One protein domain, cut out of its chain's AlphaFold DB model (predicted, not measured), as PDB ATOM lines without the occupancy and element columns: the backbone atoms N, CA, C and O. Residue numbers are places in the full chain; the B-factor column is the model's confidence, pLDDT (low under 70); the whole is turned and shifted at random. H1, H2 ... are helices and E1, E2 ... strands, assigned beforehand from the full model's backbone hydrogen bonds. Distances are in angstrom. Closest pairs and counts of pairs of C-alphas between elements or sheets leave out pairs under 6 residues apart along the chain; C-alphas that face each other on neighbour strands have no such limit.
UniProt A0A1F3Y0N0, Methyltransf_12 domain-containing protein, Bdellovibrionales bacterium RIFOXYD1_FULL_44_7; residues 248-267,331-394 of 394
ATOM      1  N   SER A 248      -0.059  55.969  44.564       93.12
ATOM      2  CA  SER A 248       0.445  57.314  44.871       93.12
ATOM      3  C   SER A 248       1.556  57.316  45.925       93.12
ATOM      4  O   SER A 248       2.587  57.973  45.741       93.12
ATOM      5  N   ASP A 249       1.386  56.561  47.012       91.38
ATOM      6  CA  ASP A 249       2.404  56.458  48.064       91.38
ATOM      7  C   ASP A 249       3.666  55.782  47.524       91.38
ATOM      8  O   ASP A 249       4.783  56.266  47.732       91.38
ATOM      9  N   PHE A 250       3.491  54.714  46.738       91.94
ATOM     10  CA  PHE A 250       4.606  54.028  46.095       91.94
ATOM     11  C   PHE A 250       5.320  54.949  45.107       91.94
ATOM     12  O   PHE A 250       6.543  55.069  45.135       91.94
ATOM     13  N   PHE A 251       4.563  55.662  44.272       92.94
ATOM     14  CA  PHE A 251       5.099  56.634  43.328       92.94
ATOM     15  C   PHE A 251       5.923  57.733  44.016       92.94
ATOM     16  O   PHE A 251       6.989  58.119  43.525       92.94
ATOM     17  N   THR A 252       5.455  58.217  45.167       91.44
ATOM     18  CA  THR A 252       6.165  59.214  45.975       91.44
ATOM     19  C   THR A 252       7.476  58.646  46.518       91.44
ATOM     20  O   THR A 252       8.519  59.296  46.410       91.44
ATOM     21  N   ALA A 253       7.458  57.412  47.032       88.19
ATOM     22  CA  ALA A 253       8.653  56.740  47.538       88.19
ATOM     23  C   ALA A 253       9.720  56.562  46.444       88.19
ATOM     24  O   ALA A 253      10.879  56.945  46.633       88.19
ATOM     25  N   ILE A 254       9.324  56.061  45.269       89.31
ATOM     26  CA  ILE A 254      10.258  55.786  44.168       89.31
ATOM     27  C   ILE A 254      10.708  57.049  43.430       89.31
ATOM     28  O   ILE A 254      11.792  57.068  42.860       89.31
ATOM     29  N   SER A 255       9.932  58.137  43.443       84.38
ATOM     30  CA  SER A 255      10.348  59.392  42.796       84.38
ATOM     31  C   SER A 255      11.602  59.994  43.435       84.38
ATOM     32  O   SER A 255      12.376  60.662  42.750       84.38
ATOM     33  N   ASN A 256      11.841  59.687  44.712       81.19
ATOM     34  CA  ASN A 256      13.013  60.132  45.463       81.19
ATOM     35  C   ASN A 256      14.198  59.150  45.392       81.19
ATOM     36  O   ASN A 256      15.273  59.448  45.910       81.19
ATOM     37  N   THR A 257      14.043  57.983  44.753       81.75
ATOM     38  CA  THR A 257      15.088  56.947  44.670       81.75
ATOM     39  C   THR A 257      15.315  56.488  43.233       81.75
ATOM     40  O   THR A 257      14.399  56.077  42.536       81.75
ATOM     41  N   LYS A 258      16.572  56.487  42.766       73.75
ATOM     42  CA  LYS A 258      16.882  56.051  41.389       73.75
ATOM     43  C   LYS A 258      16.549  54.576  41.128       73.75
ATOM     44  O   LYS A 258      16.155  54.258  40.014       73.75
ATOM     45  N   ASN A 259      16.706  53.718  42.137       72.94
ATOM     46  CA  ASN A 259      16.450  52.278  42.073       72.94
ATOM     47  C   ASN A 259      15.740  51.838  43.359       72.94
ATOM     48  O   ASN A 259      16.399  51.496  44.341       72.94
ATOM     49  N   TYR A 260      14.410  51.869  43.368       82.94
ATOM     50  CA  TYR A 260      13.638  51.324  44.480       82.94
ATOM     51  C   TYR A 260      13.466  49.815  44.292       82.94
ATOM     52  O   TYR A 260      12.898  49.379  43.288       82.94
ATOM     53  N   GLN A 261      13.993  49.031  45.232       87.81
ATOM     54  CA  GLN A 261      13.792  47.584  45.282       87.81
ATOM     55  C   GLN A 261      12.479  47.289  45.998       87.81
ATOM     56  O   GLN A 261      12.216  47.816  47.075       87.81
ATOM     57  N   THR A 262      11.660  46.441  45.396       92.06
ATOM     58  CA  THR A 262      10.367  46.023  45.924       92.06
ATOM     59  C   THR A 262      10.149  44.544  45.636       92.06
ATOM     60  O   THR A 262      10.918  43.906  44.911       92.06
ATOM     61  N   SER A 263       9.111  43.980  46.237       94.19
ATOM     62  CA  SER A 263       8.691  42.615  45.974       94.19
ATOM     63  C   SER A 263       7.197  42.555  45.676       94.19
ATOM     64  O   SER A 263       6.400  43.335  46.200       94.19
ATOM     65  N   LEU A 264       6.817  41.612  44.822       94.69
ATOM     66  CA  LEU A 264       5.446  41.426  44.365       94.69
ATOM     67  C   LEU A 264       4.914  40.081  44.879       94.69
ATOM     68  O   LEU A 264       5.459  39.044  44.494       94.69
ATOM     69  N   PRO A 265       3.874  40.057  45.731       96.62
ATOM     70  CA  PRO A 265       3.261  38.804  46.169       96.62
ATOM     71  C   PRO A 265       2.779  37.973  44.979       96.62
ATOM     72  O   PRO A 265       2.314  38.526  43.980       96.62
ATOM     73  N   SER A 266       2.878  36.649  45.070       96.94
ATOM     74  CA  SER A 266       2.414  35.768  43.998       96.94
ATOM     75  C   SER A 266       0.891  35.826  43.856       96.94
ATOM     76  O   SER A 266       0.156  35.458  44.768       96.94
ATOM     77  N   GLU A 267       0.401  36.247  42.691       96.44
ATOM     78  CA  GLU A 267      -1.029  36.258  42.356       96.44
ATOM     79  C   GLU A 267      -1.591  34.843  42.292       96.44
ATOM     80  O   GLU A 267      -2.692  34.592  42.775       96.44
ATOM     81  N   PRO A 331      -0.116  37.707  50.956       93.31
ATOM     82  CA  PRO A 331      -0.951  38.899  50.915       93.31
ATOM     83  C   PRO A 331      -1.516  39.123  49.509       93.31
ATOM     84  O   PRO A 331      -1.004  38.607  48.516       93.31
ATOM     85  N   GLN A 332      -2.584  39.916  49.416       94.69
ATOM     86  CA  GLN A 332      -3.158  40.274  48.122       94.69
ATOM     87  C   GLN A 332      -2.141  41.094  47.311       94.69
ATOM     88  O   GLN A 332      -1.668  42.114  47.818       94.69
ATOM     89  N   PRO A 333      -1.809  40.703  46.070       95.06
ATOM     90  CA  PRO A 333      -0.978  41.531  45.204       95.06
ATOM     91  C   PRO A 333      -1.781  42.687  44.604       95.06
ATOM     92  O   PRO A 333      -3.011  42.634  44.514       95.06
ATOM     93  N   TRP A 334      -1.076  43.704  44.117       94.94
ATOM     94  CA  TRP A 334      -1.654  44.715  43.232       94.94
ATOM     95  C   TRP A 334      -2.362  44.111  42.016       94.94
ATOM     96  O   TRP A 334      -1.824  43.257  41.305       94.94
ATOM     97  N   GLY A 335      -3.568  44.612  41.756       93.75
ATOM     98  CA  GLY A 335      -4.366  44.301  40.581       93.75
ATOM     99  C   GLY A 335      -4.107  45.264  39.422       93.75
ATOM    100  O   GLY A 335      -3.340  46.220  39.507       93.75
ATOM    101  N   SER A 336      -4.789  45.040  38.295       93.19
ATOM    102  CA  SER A 336      -4.601  45.859  37.087       93.19
ATOM    103  C   SER A 336      -4.896  47.347  37.295       93.19
ATOM    104  O   SER A 336      -4.286  48.167  36.618       93.19
ATOM    105  N   LYS A 337      -5.811  47.696  38.211       94.94
ATOM    106  CA  LYS A 337      -6.140  49.095  38.520       94.94
ATOM    107  C   LYS A 337      -4.973  49.812  39.198       94.94
ATOM    108  O   LYS A 337      -4.621  50.896  38.752       94.94
ATOM    109  N   ASP A 338      -4.335  49.170  40.176       95.69
ATOM    110  CA  ASP A 338      -3.183  49.729  40.895       95.69
ATOM    111  C   ASP A 338      -2.021  50.004  39.922       95.69
ATOM    112  O   ASP A 338      -1.434  51.086  39.903       95.69
ATOM    113  N   TRP A 339      -1.752  49.059  39.012       96.50
ATOM    114  CA  TRP A 339      -0.737  49.223  37.967       96.50
ATOM    115  C   TRP A 339      -1.057  50.338  36.966       96.50
ATOM    116  O   TRP A 339      -0.151  51.055  36.537       96.50
ATOM    117  N   GLN A 340      -2.326  50.477  36.569       96.44
ATOM    118  CA  GLN A 340      -2.779  51.534  35.659       96.44
ATOM    119  C   GLN A 340      -2.674  52.915  36.304       96.44
ATOM    120  O   GLN A 340      -2.249  53.864  35.648       96.44
ATOM    121  N   GLU A 341      -3.035  53.021  37.582       97.25
ATOM    122  CA  GLU A 341      -2.899  54.251  38.354       97.25
ATOM    123  C   GLU A 341      -1.429  54.667  38.459       97.25
ATOM    124  O   GLU A 341      -1.090  55.800  38.114       97.25
ATOM    125  N   LEU A 342      -0.533  53.736  38.815       95.94
ATOM    126  CA  LEU A 342       0.904  54.011  38.859       95.94
ATOM    127  C   LEU A 342       1.437  54.487  37.501       95.94
ATOM    128  O   LEU A 342       2.190  55.458  37.423       95.94
ATOM    129  N   GLU A 343       1.037  53.828  36.412       96.38
ATOM    130  CA  GLU A 343       1.435  54.226  35.061       96.38
ATOM    131  C   GLU A 343       0.928  55.636  34.706       96.38
ATOM    132  O   GLU A 343       1.664  56.423  34.103       96.38
ATOM    133  N   GLN A 344      -0.294  55.987  35.117       97.44
ATOM    134  CA  GLN A 344      -0.859  57.317  34.907       97.44
ATOM    135  C   GLN A 344      -0.100  58.398  35.691       97.44
ATOM    136  O   GLN A 344       0.148  59.474  35.146       97.44
ATOM    137  N   LEU A 345       0.325  58.113  36.925       96.81
ATOM    138  CA  LEU A 345       1.137  59.034  37.730       96.81
ATOM    139  C   LEU A 345       2.471  59.370  37.047       96.81
ATOM    140  O   LEU A 345       2.857  60.538  36.985       96.81
ATOM    141  N   PHE A 346       3.139  58.379  36.448       95.31
ATOM    142  CA  PHE A 346       4.341  58.622  35.645       95.31
ATOM    143  C   PHE A 346       4.059  59.474  34.406       95.31
ATOM    144  O   PHE A 346       4.788  60.436  34.145       95.31
ATOM    145  N   ARG A 347       2.983  59.168  33.668       95.81
ATOM    146  CA  ARG A 347       2.593  59.929  32.468       95.81
ATOM    147  C   ARG A 347       2.290  61.391  32.785       95.81
ATOM    148  O   ARG A 347       2.689  62.257  32.015       95.81
ATOM    149  N   ASN A 348       1.670  61.674  33.931       96.75
ATOM    150  CA  ASN A 348       1.394  63.043  34.385       96.75
ATOM    151  C   ASN A 348       2.675  63.874  34.603       96.75
ATOM    152  O   ASN A 348       2.622  65.098  34.555       96.75
ATOM    153  N   GLN A 349       3.828  63.227  34.805       95.44
ATOM    154  CA  GLN A 349       5.140  63.876  34.885       95.44
ATOM    155  C   GLN A 349       5.934  63.818  33.568       95.44
ATOM    156  O   GLN A 349       7.146  64.023  33.585       95.44
ATOM    157  N   ASN A 350       5.289  63.510  32.436       95.25
ATOM    158  CA  ASN A 350       5.947  63.260  31.147       95.25
ATOM    159  C   ASN A 350       7.036  62.173  31.228       95.25
ATOM    160  O   ASN A 350       8.067  62.263  30.569       95.25
ATOM    161  N   ARG A 351       6.824  61.147  32.060       93.75
ATOM    162  CA  ARG A 351       7.733  60.005  32.226       93.75
ATOM    163  C   ARG A 351       7.019  58.715  31.846       93.75
ATOM    164  O   ARG A 351       5.796  58.605  31.904       93.75
ATOM    165  N   THR A 352       7.797  57.700  31.499       93.19
ATOM    166  CA  THR A 352       7.319  56.318  31.378       93.19
ATOM    167  C   THR A 352       7.948  55.459  32.464       93.19
ATOM    168  O   THR A 352       9.027  55.778  32.958       93.19
ATOM    169  N   ALA A 353       7.294  54.367  32.850       93.38
ATOM    170  CA  ALA A 353       7.846  53.416  33.805       93.38
ATOM    171  C   ALA A 353       7.946  52.020  33.202       93.38
ATOM    172  O   ALA A 353       7.140  51.616  32.361       93.38
ATOM    173  N   VAL A 354       8.964  51.289  33.639       95.44
ATOM    174  CA  VAL A 354       9.170  49.884  33.299       95.44
ATOM    175  C   VAL A 354       9.528  49.107  34.556       95.44
ATOM    176  O   VAL A 354      10.217  49.621  35.436       95.44
ATOM    177  N   LEU A 355       9.076  47.864  34.621       95.69
ATOM    178  CA  LEU A 355       9.536  46.889  35.591       95.69
ATOM    179  C   LEU A 355      10.861  46.295  35.112       95.69
ATOM    180  O   LEU A 355      11.006  45.909  33.946       95.69
ATOM    181  N   GLU A 356      11.824  46.208  36.019       95.75
ATOM    182  CA  GLU A 356      13.093  45.521  35.806       95.75
ATOM    183  C   GLU A 356      13.265  44.436  36.877       95.75
ATOM    184  O   GLU A 356      13.056  44.692  38.063       95.75
ATOM    185  N   LYS A 357      13.657  43.230  36.457       94.81
ATOM    186  CA  LYS A 357      14.065  42.123  37.338       94.81
ATOM    187  C   LYS A 357      15.540  41.867  37.080       94.81
ATOM    188  O   LYS A 357      15.933  41.724  35.919       94.81
ATOM    189  N   GLU A 358      16.359  41.879  38.130       93.44
ATOM    190  CA  GLU A 358      17.822  41.704  38.011       93.44
ATOM    191  C   GLU A 358      18.452  42.685  36.996       93.44
ATOM    192  O   GLU A 358      19.313  42.334  36.188       93.44
ATOM    193  N   GLY A 359      17.954  43.927  36.975       91.56
ATOM    194  CA  GLY A 359      18.412  44.982  36.063       91.56
ATOM    195  C   GLY A 359      17.998  44.810  34.595       91.56
ATOM    196  O   GLY A 359      18.432  45.585  33.741       91.56
ATOM    197  N   LYS A 360      17.164  43.815  34.264       94.81
ATOM    198  CA  LYS A 360      16.646  43.595  32.908       94.81
ATOM    199  C   LYS A 360      15.193  44.032  32.812       94.81
ATOM    200  O   LYS A 360      14.351  43.578  33.585       94.81
ATOM    201  N   LYS A 361      14.889  44.861  31.810       95.25
ATOM    202  CA  LYS A 361      13.517  45.274  31.484       95.25
ATOM    203  C   LYS A 361      12.639  44.058  31.184       95.25
ATOM    204  O   LYS A 361      12.991  43.233  30.340       95.25
ATOM    205  N   LEU A 362      11.473  44.007  31.822       95.06
ATOM    206  CA  LEU A 362      10.463  42.996  31.547       95.06
ATOM    207  C   LEU A 362       9.721  43.283  30.224       95.06
ATOM    208  O   LEU A 362       9.473  44.449  29.888       95.06
ATOM    209  N   PRO A 363       9.360  42.244  29.446       93.38
ATOM    210  CA  PRO A 363       8.524  42.399  28.256       93.38
ATOM    211  C   PRO A 363       7.105  42.860  28.612       93.38
ATOM    212  O   PRO A 363       6.554  42.436  29.623       93.38
ATOM    213  N   GLY A 364       6.493  43.670  27.747       93.00
ATOM    214  CA  GLY A 364       5.106  44.133  27.886       93.00
ATOM    215  C   GLY A 364       4.951  45.614  27.540       93.00
ATOM    216  O   GLY A 364       5.910  46.389  27.622       93.00
ATOM    217  N   LYS A 365       3.745  46.010  27.125       94.12
ATOM    218  CA  LYS A 365       3.420  47.381  26.694       94.12
ATOM    219  C   LYS A 365       3.017  48.291  27.854       94.12
ATOM    220  O   LYS A 365       3.123  49.502  27.716       94.12
ATOM    221  N   SER A 366       2.593  47.713  28.976       95.62
ATOM    222  CA  SER A 366       2.207  48.413  30.209       95.62
ATOM    223  C   SER A 366       2.855  47.762  31.433       95.62
ATOM    224  O   SER A 366       3.355  46.634  31.352       95.62
ATOM    225  N   LEU A 367       2.817  48.445  32.583       96.31
ATOM    226  CA  LEU A 367       3.253  47.859  33.858       96.31
ATOM    227  C   LEU A 367       2.403  46.638  34.235       96.31
ATOM    228  O   LEU A 367       2.944  45.632  34.682       96.31
ATOM    229  N   ALA A 368       1.093  46.694  33.977       96.00
ATOM    230  CA  ALA A 368       0.178  45.585  34.236       96.00
ATOM    231  C   ALA A 368       0.523  44.340  33.399       96.00
ATOM    232  O   ALA A 368       0.513  43.227  33.921       96.00
ATOM    233  N   GLU A 369       0.861  44.509  32.114       95.19
ATOM    234  CA  GLU A 369       1.301  43.397  31.255       95.19
ATOM    235  C   GLU A 369       2.637  42.806  31.723       95.19
ATOM    236  O   GLU A 369       2.776  41.585  31.791       95.19
ATOM    237  N   GLN A 370       3.600  43.660  32.089       96.12
ATOM    238  CA  GLN A 370       4.905  43.228  32.606       96.12
ATOM    239  C   GLN A 370       4.755  42.447  33.919       96.12
ATOM    240  O   GLN A 370       5.330  41.365  34.061       96.12
ATOM    241  N   ALA A 371       3.940  42.951  34.851       96.19
ATOM    242  CA  ALA A 371       3.638  42.280  36.111       96.19
ATOM    243  C   ALA A 371       2.935  40.939  35.868       96.19
ATOM    244  O   ALA A 371       3.343  39.925  36.426       96.19
ATOM    245  N   LYS A 372       1.939  40.897  34.976       95.62
ATOM    246  CA  LYS A 372       1.225  39.660  34.628       95.62
ATOM    247  C   LYS A 372       2.158  38.597  34.044       95.62
ATOM    248  O   LYS A 372       2.046  37.424  34.393       95.62
ATOM    249  N   LEU A 373       3.086  38.982  33.168       95.38
ATOM    250  CA  LEU A 373       4.065  38.049  32.608       95.38
ATOM    251  C   LEU A 373       4.998  37.490  33.690       95.38
ATOM    252  O   LEU A 373       5.271  36.289  33.702       95.38
ATOM    253  N   LEU A 374       5.448  38.349  34.607       96.00
ATOM    254  CA  LEU A 374       6.275  37.957  35.745       96.00
ATOM    255  C   LEU A 374       5.531  36.991  36.678       96.00
ATOM    256  O   LEU A 374       6.074  35.948  37.034       96.00
ATOM    257  N   GLN A 375       4.265  37.285  36.988       96.62
ATOM    258  CA  GLN A 375       3.394  36.426  37.793       96.62
ATOM    259  C   GLN A 375       3.240  35.030  37.193       96.62
ATOM    260  O   GLN A 375       3.288  34.042  37.913       96.62
ATOM    261  N   ILE A 376       3.087  34.922  35.870       96.38
ATOM    262  CA  ILE A 376       2.975  33.614  35.214       96.38
ATOM    263  C   ILE A 376       4.291  32.845  35.291       96.38
ATOM    264  O   ILE A 376       4.252  31.637  35.492       96.38
ATOM    265  N   LYS A 377       5.426  33.532  35.111       95.62
ATOM    266  CA  LYS A 377       6.755  32.917  35.024       95.62
ATOM    267  C   LYS A 377       7.306  32.472  36.383       95.62
ATOM    268  O   LYS A 377       7.974  31.446  36.451       95.62
ATOM    269  N   GLU A 378       7.087  33.264  37.432       95.62
ATOM    270  CA  GLU A 378       7.711  33.060  38.750       95.62
ATOM    271  C   GLU A 378       6.690  32.753  39.849       95.62
ATOM    272  O   GLU A 378       6.977  31.959  40.741       95.62
ATOM    273  N   GLY A 379       5.472  33.294  39.750       91.12
ATOM    274  CA  GLY A 379       4.415  33.111  40.748       91.12
ATOM    275  C   GLY A 379       4.066  31.655  41.104       91.12
ATOM    276  O   GLY A 379       3.734  31.417  42.264       91.12
ATOM    277  N   PRO A 380       4.171  30.656  40.202       92.50
ATOM    278  CA  PRO A 380       3.955  29.257  40.573       92.50
ATOM    279  C   PRO A 380       4.965  28.681  41.571       92.50
ATOM    280  O   PRO A 380       4.683  27.628  42.130       92.50
ATOM    281  N   TYR A 381       6.129  29.307  41.763       91.81
ATOM    282  CA  TYR A 381       7.250  28.728  42.520       91.81
ATOM    283  C   TYR A 381       7.591  29.478  43.804       91.81
ATOM    284  O   TYR A 381       8.442  29.038  44.573       91.81
ATOM    285  N   THR A 382       6.984  30.640  44.023       94.12
ATOM    286  CA  THR A 382       7.310  31.498  45.157       94.12
ATOM    287  C   THR A 382       6.058  32.143  45.723       94.12
ATOM    288  O   THR A 382       5.083  32.386  45.015       94.12
ATOM    289  N   ASP A 383       6.094  32.425  47.017       94.12
ATOM    290  CA  ASP A 383       5.145  33.286  47.710       94.12
ATOM    291  C   ASP A 383       5.355  34.764  47.352       94.12
ATOM    292  O   ASP A 383       4.394  35.538  47.297       94.12
ATOM    293  N   LEU A 384       6.605  35.142  47.070       94.81
ATOM    294  CA  LEU A 384       7.016  36.516  46.856       94.81
ATOM    295  C   LEU A 384       8.069  36.637  45.750       94.81
ATOM    296  O   LEU A 384       9.200  36.174  45.880       94.81
ATOM    297  N   ILE A 385       7.731  37.362  44.686       95.31
ATOM    298  CA  ILE A 385       8.649  37.662  43.588       95.31
ATOM    299  C   ILE A 385       9.549  38.834  44.007       95.31
ATOM    300  O   ILE A 385       9.093  39.975  44.098       95.31
ATOM    301  N   ARG A 386      10.819  38.534  44.295       93.94
ATOM    302  CA  ARG A 386      11.818  39.470  44.851       93.94
ATOM    303  C   ARG A 386      12.642  40.170  43.767       93.94
ATOM    304  O   ARG A 386      12.553  39.829  42.591       93.94
ATOM    305  N   ASP A 387      13.477  41.128  44.167       91.44
ATOM    306  CA  ASP A 387      14.411  41.888  43.310       91.44
ATOM    307  C   ASP A 387      13.735  42.580  42.117       91.44
ATOM    308  O   ASP A 387      14.293  42.677  41.014       91.44
ATOM    309  N   LEU A 388      12.494  43.018  42.330       93.62
ATOM    310  CA  LEU A 388      11.745  43.803  41.372       93.62
ATOM    311  C   LEU A 388      12.083  45.276  41.585       93.62
ATOM    312  O   LEU A 388      12.126  45.769  42.708       93.62
ATOM    313  N   SER A 389      12.276  46.006  40.495       92.19
ATOM    314  CA  SER A 389      12.447  47.455  40.547       92.19
ATOM    315  C   SER A 389      11.560  48.142  39.522       92.19
ATOM    316  O   SER A 389      11.284  47.599  38.450       92.19
ATOM    317  N   VAL A 390      11.098  49.346  39.860       90.94
ATOM    318  CA  VAL A 390      10.328  50.201  38.953       90.94
ATOM    319  C   VAL A 390      11.220  51.349  38.522       90.94
ATOM    320  O   VAL A 390      11.599  52.194  39.331       90.94
ATOM    321  N   ARG A 391      11.572  51.376  37.237       89.94
ATOM    322  CA  ARG A 391      12.466  52.384  36.678       89.94
ATOM    323  C   ARG A 391      11.697  53.370  35.824       89.94
ATOM    324  O   ARG A 391      11.084  53.009  34.819       89.94
ATOM    325  N   ALA A 392      11.810  54.635  36.191       88.44
ATOM    326  CA  ALA A 392      11.300  55.734  35.399       88.44
ATOM    327  C   ALA A 392      12.250  56.083  34.245       88.44
ATOM    328  O   ALA A 392      13.473  56.083  34.410       88.44
ATOM    329  N   ARG A 393      11.693  56.438  33.092       86.00
ATOM    330  CA  ARG A 393      12.409  56.918  31.908       86.00
ATOM    331  C   ARG A 393      11.809  58.253  31.480       86.00
ATOM    332  O   ARG A 393      10.586  58.393  31.474       86.00
ATOM    333  N   THR A 394      12.683  59.208  31.191       81.94
ATOM    334  CA  THR A 394      12.346  60.496  30.570       81.94
ATOM    335  C   THR A 394      12.136  60.327  29.081       81.94
ATOM    336  O   THR A 394      12.945  59.572  28.489       81.94
TER     337      THR A 394
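What this domain is: This is residues 248 to 267 and 331 to 394 of the 394 residues of the protein "Methyltransf_12 domain-containing protein" of Bdellovibrionales bacterium RIFOXYD1_FULL_44_7 (UniProt A0A1F3Y0N0). A strongly twisted sheet of three strands, E1, E3 and E2 in that order, forms one wall, and three helices cover one of its faces. H3 runs along the sheet over E3, H1 is over E3 aslant, and H2 lies between H1 and H3, touching both. This makes two layers, helices on one face of a sheet. The 84 printed residues hold, in order, H1, E1, H2, E2, H3 and E3; the class is mixed, helices and strands, and the sheet is antiparallel. The whole is compact, with a radius of gyration of the C-alphas of 12.0 A and spans of 36 by 24 by 23 A.

How they stand to each other: In the sheet, E1, residues 261 to 265, and E2, residues 352 to 357, are the edge strands, and E3, residues 384 to 393, is the inner one. E1 and E3 are antiparallel at 130 degrees, with N 262 and O 388 within hydrogen-bond range at 2.8 A. E3 and E2 are antiparallel at 147 degrees, with N 393 and O 352 at 2.7 A and N 354 and O 391 at 3.0 A. E3 bends by 56 degrees at residue 387. H1, residues 248 to 255, is on the sheet at a height of 10.1 A, over E3; on the local plane it stands at 59 degrees to E3, slantwise, only just short of across. H2, residues 336 to 348, touches H1 with residues 341 to 346 alone, at a steep tilt of 52 degrees, the same way; their closest C-alphas, Phe 251 and Leu 342, are 6.7 A apart. H3, residues 367 to 378, is on the sheet at a height of 8.5 A, over E3; on the local plane it stands at 28 degrees to E3, only just along the strands. H3 touches H2 with residues 367 to 368 alone, at a steep tilt of 44 degrees, opposite ways; their closest C-alphas, Trp 339 and Ala 368, are 5.3 A apart. H1 and H3 are apart. In H1, H2 and H3 every O i to N i+4 pair is within hydrogen-bond range.

Where its parts are: H1 begins at C-alpha 248, (0.445, 57.314, 44.871), and is 10.3 A long; E1 measures 13.7 A. H2 is 18.4 A long, from C-alpha 336 at (-4.601, 45.859, 37.087). E2 measures 16.8 A and H3 16.2 A. E3, 25.9 A, ends at C-alpha 393, (12.409, 56.918, 31.908).

The domain as a whole: The C-alphas of Asn 350 and Tyr 381, 36.4 A apart, are the two farthest apart. Residues 268 to 330 are not printed, and C-alphas 267 and 331 are 9.0 A apart across this cut, which falls in the link from E1 to H2. Of the links that are printed whole, the one from E2 to H3 is short, the others are tight, and none is long. The mean pLDDT of the printed part is 92.9, and no printed residue is under 70.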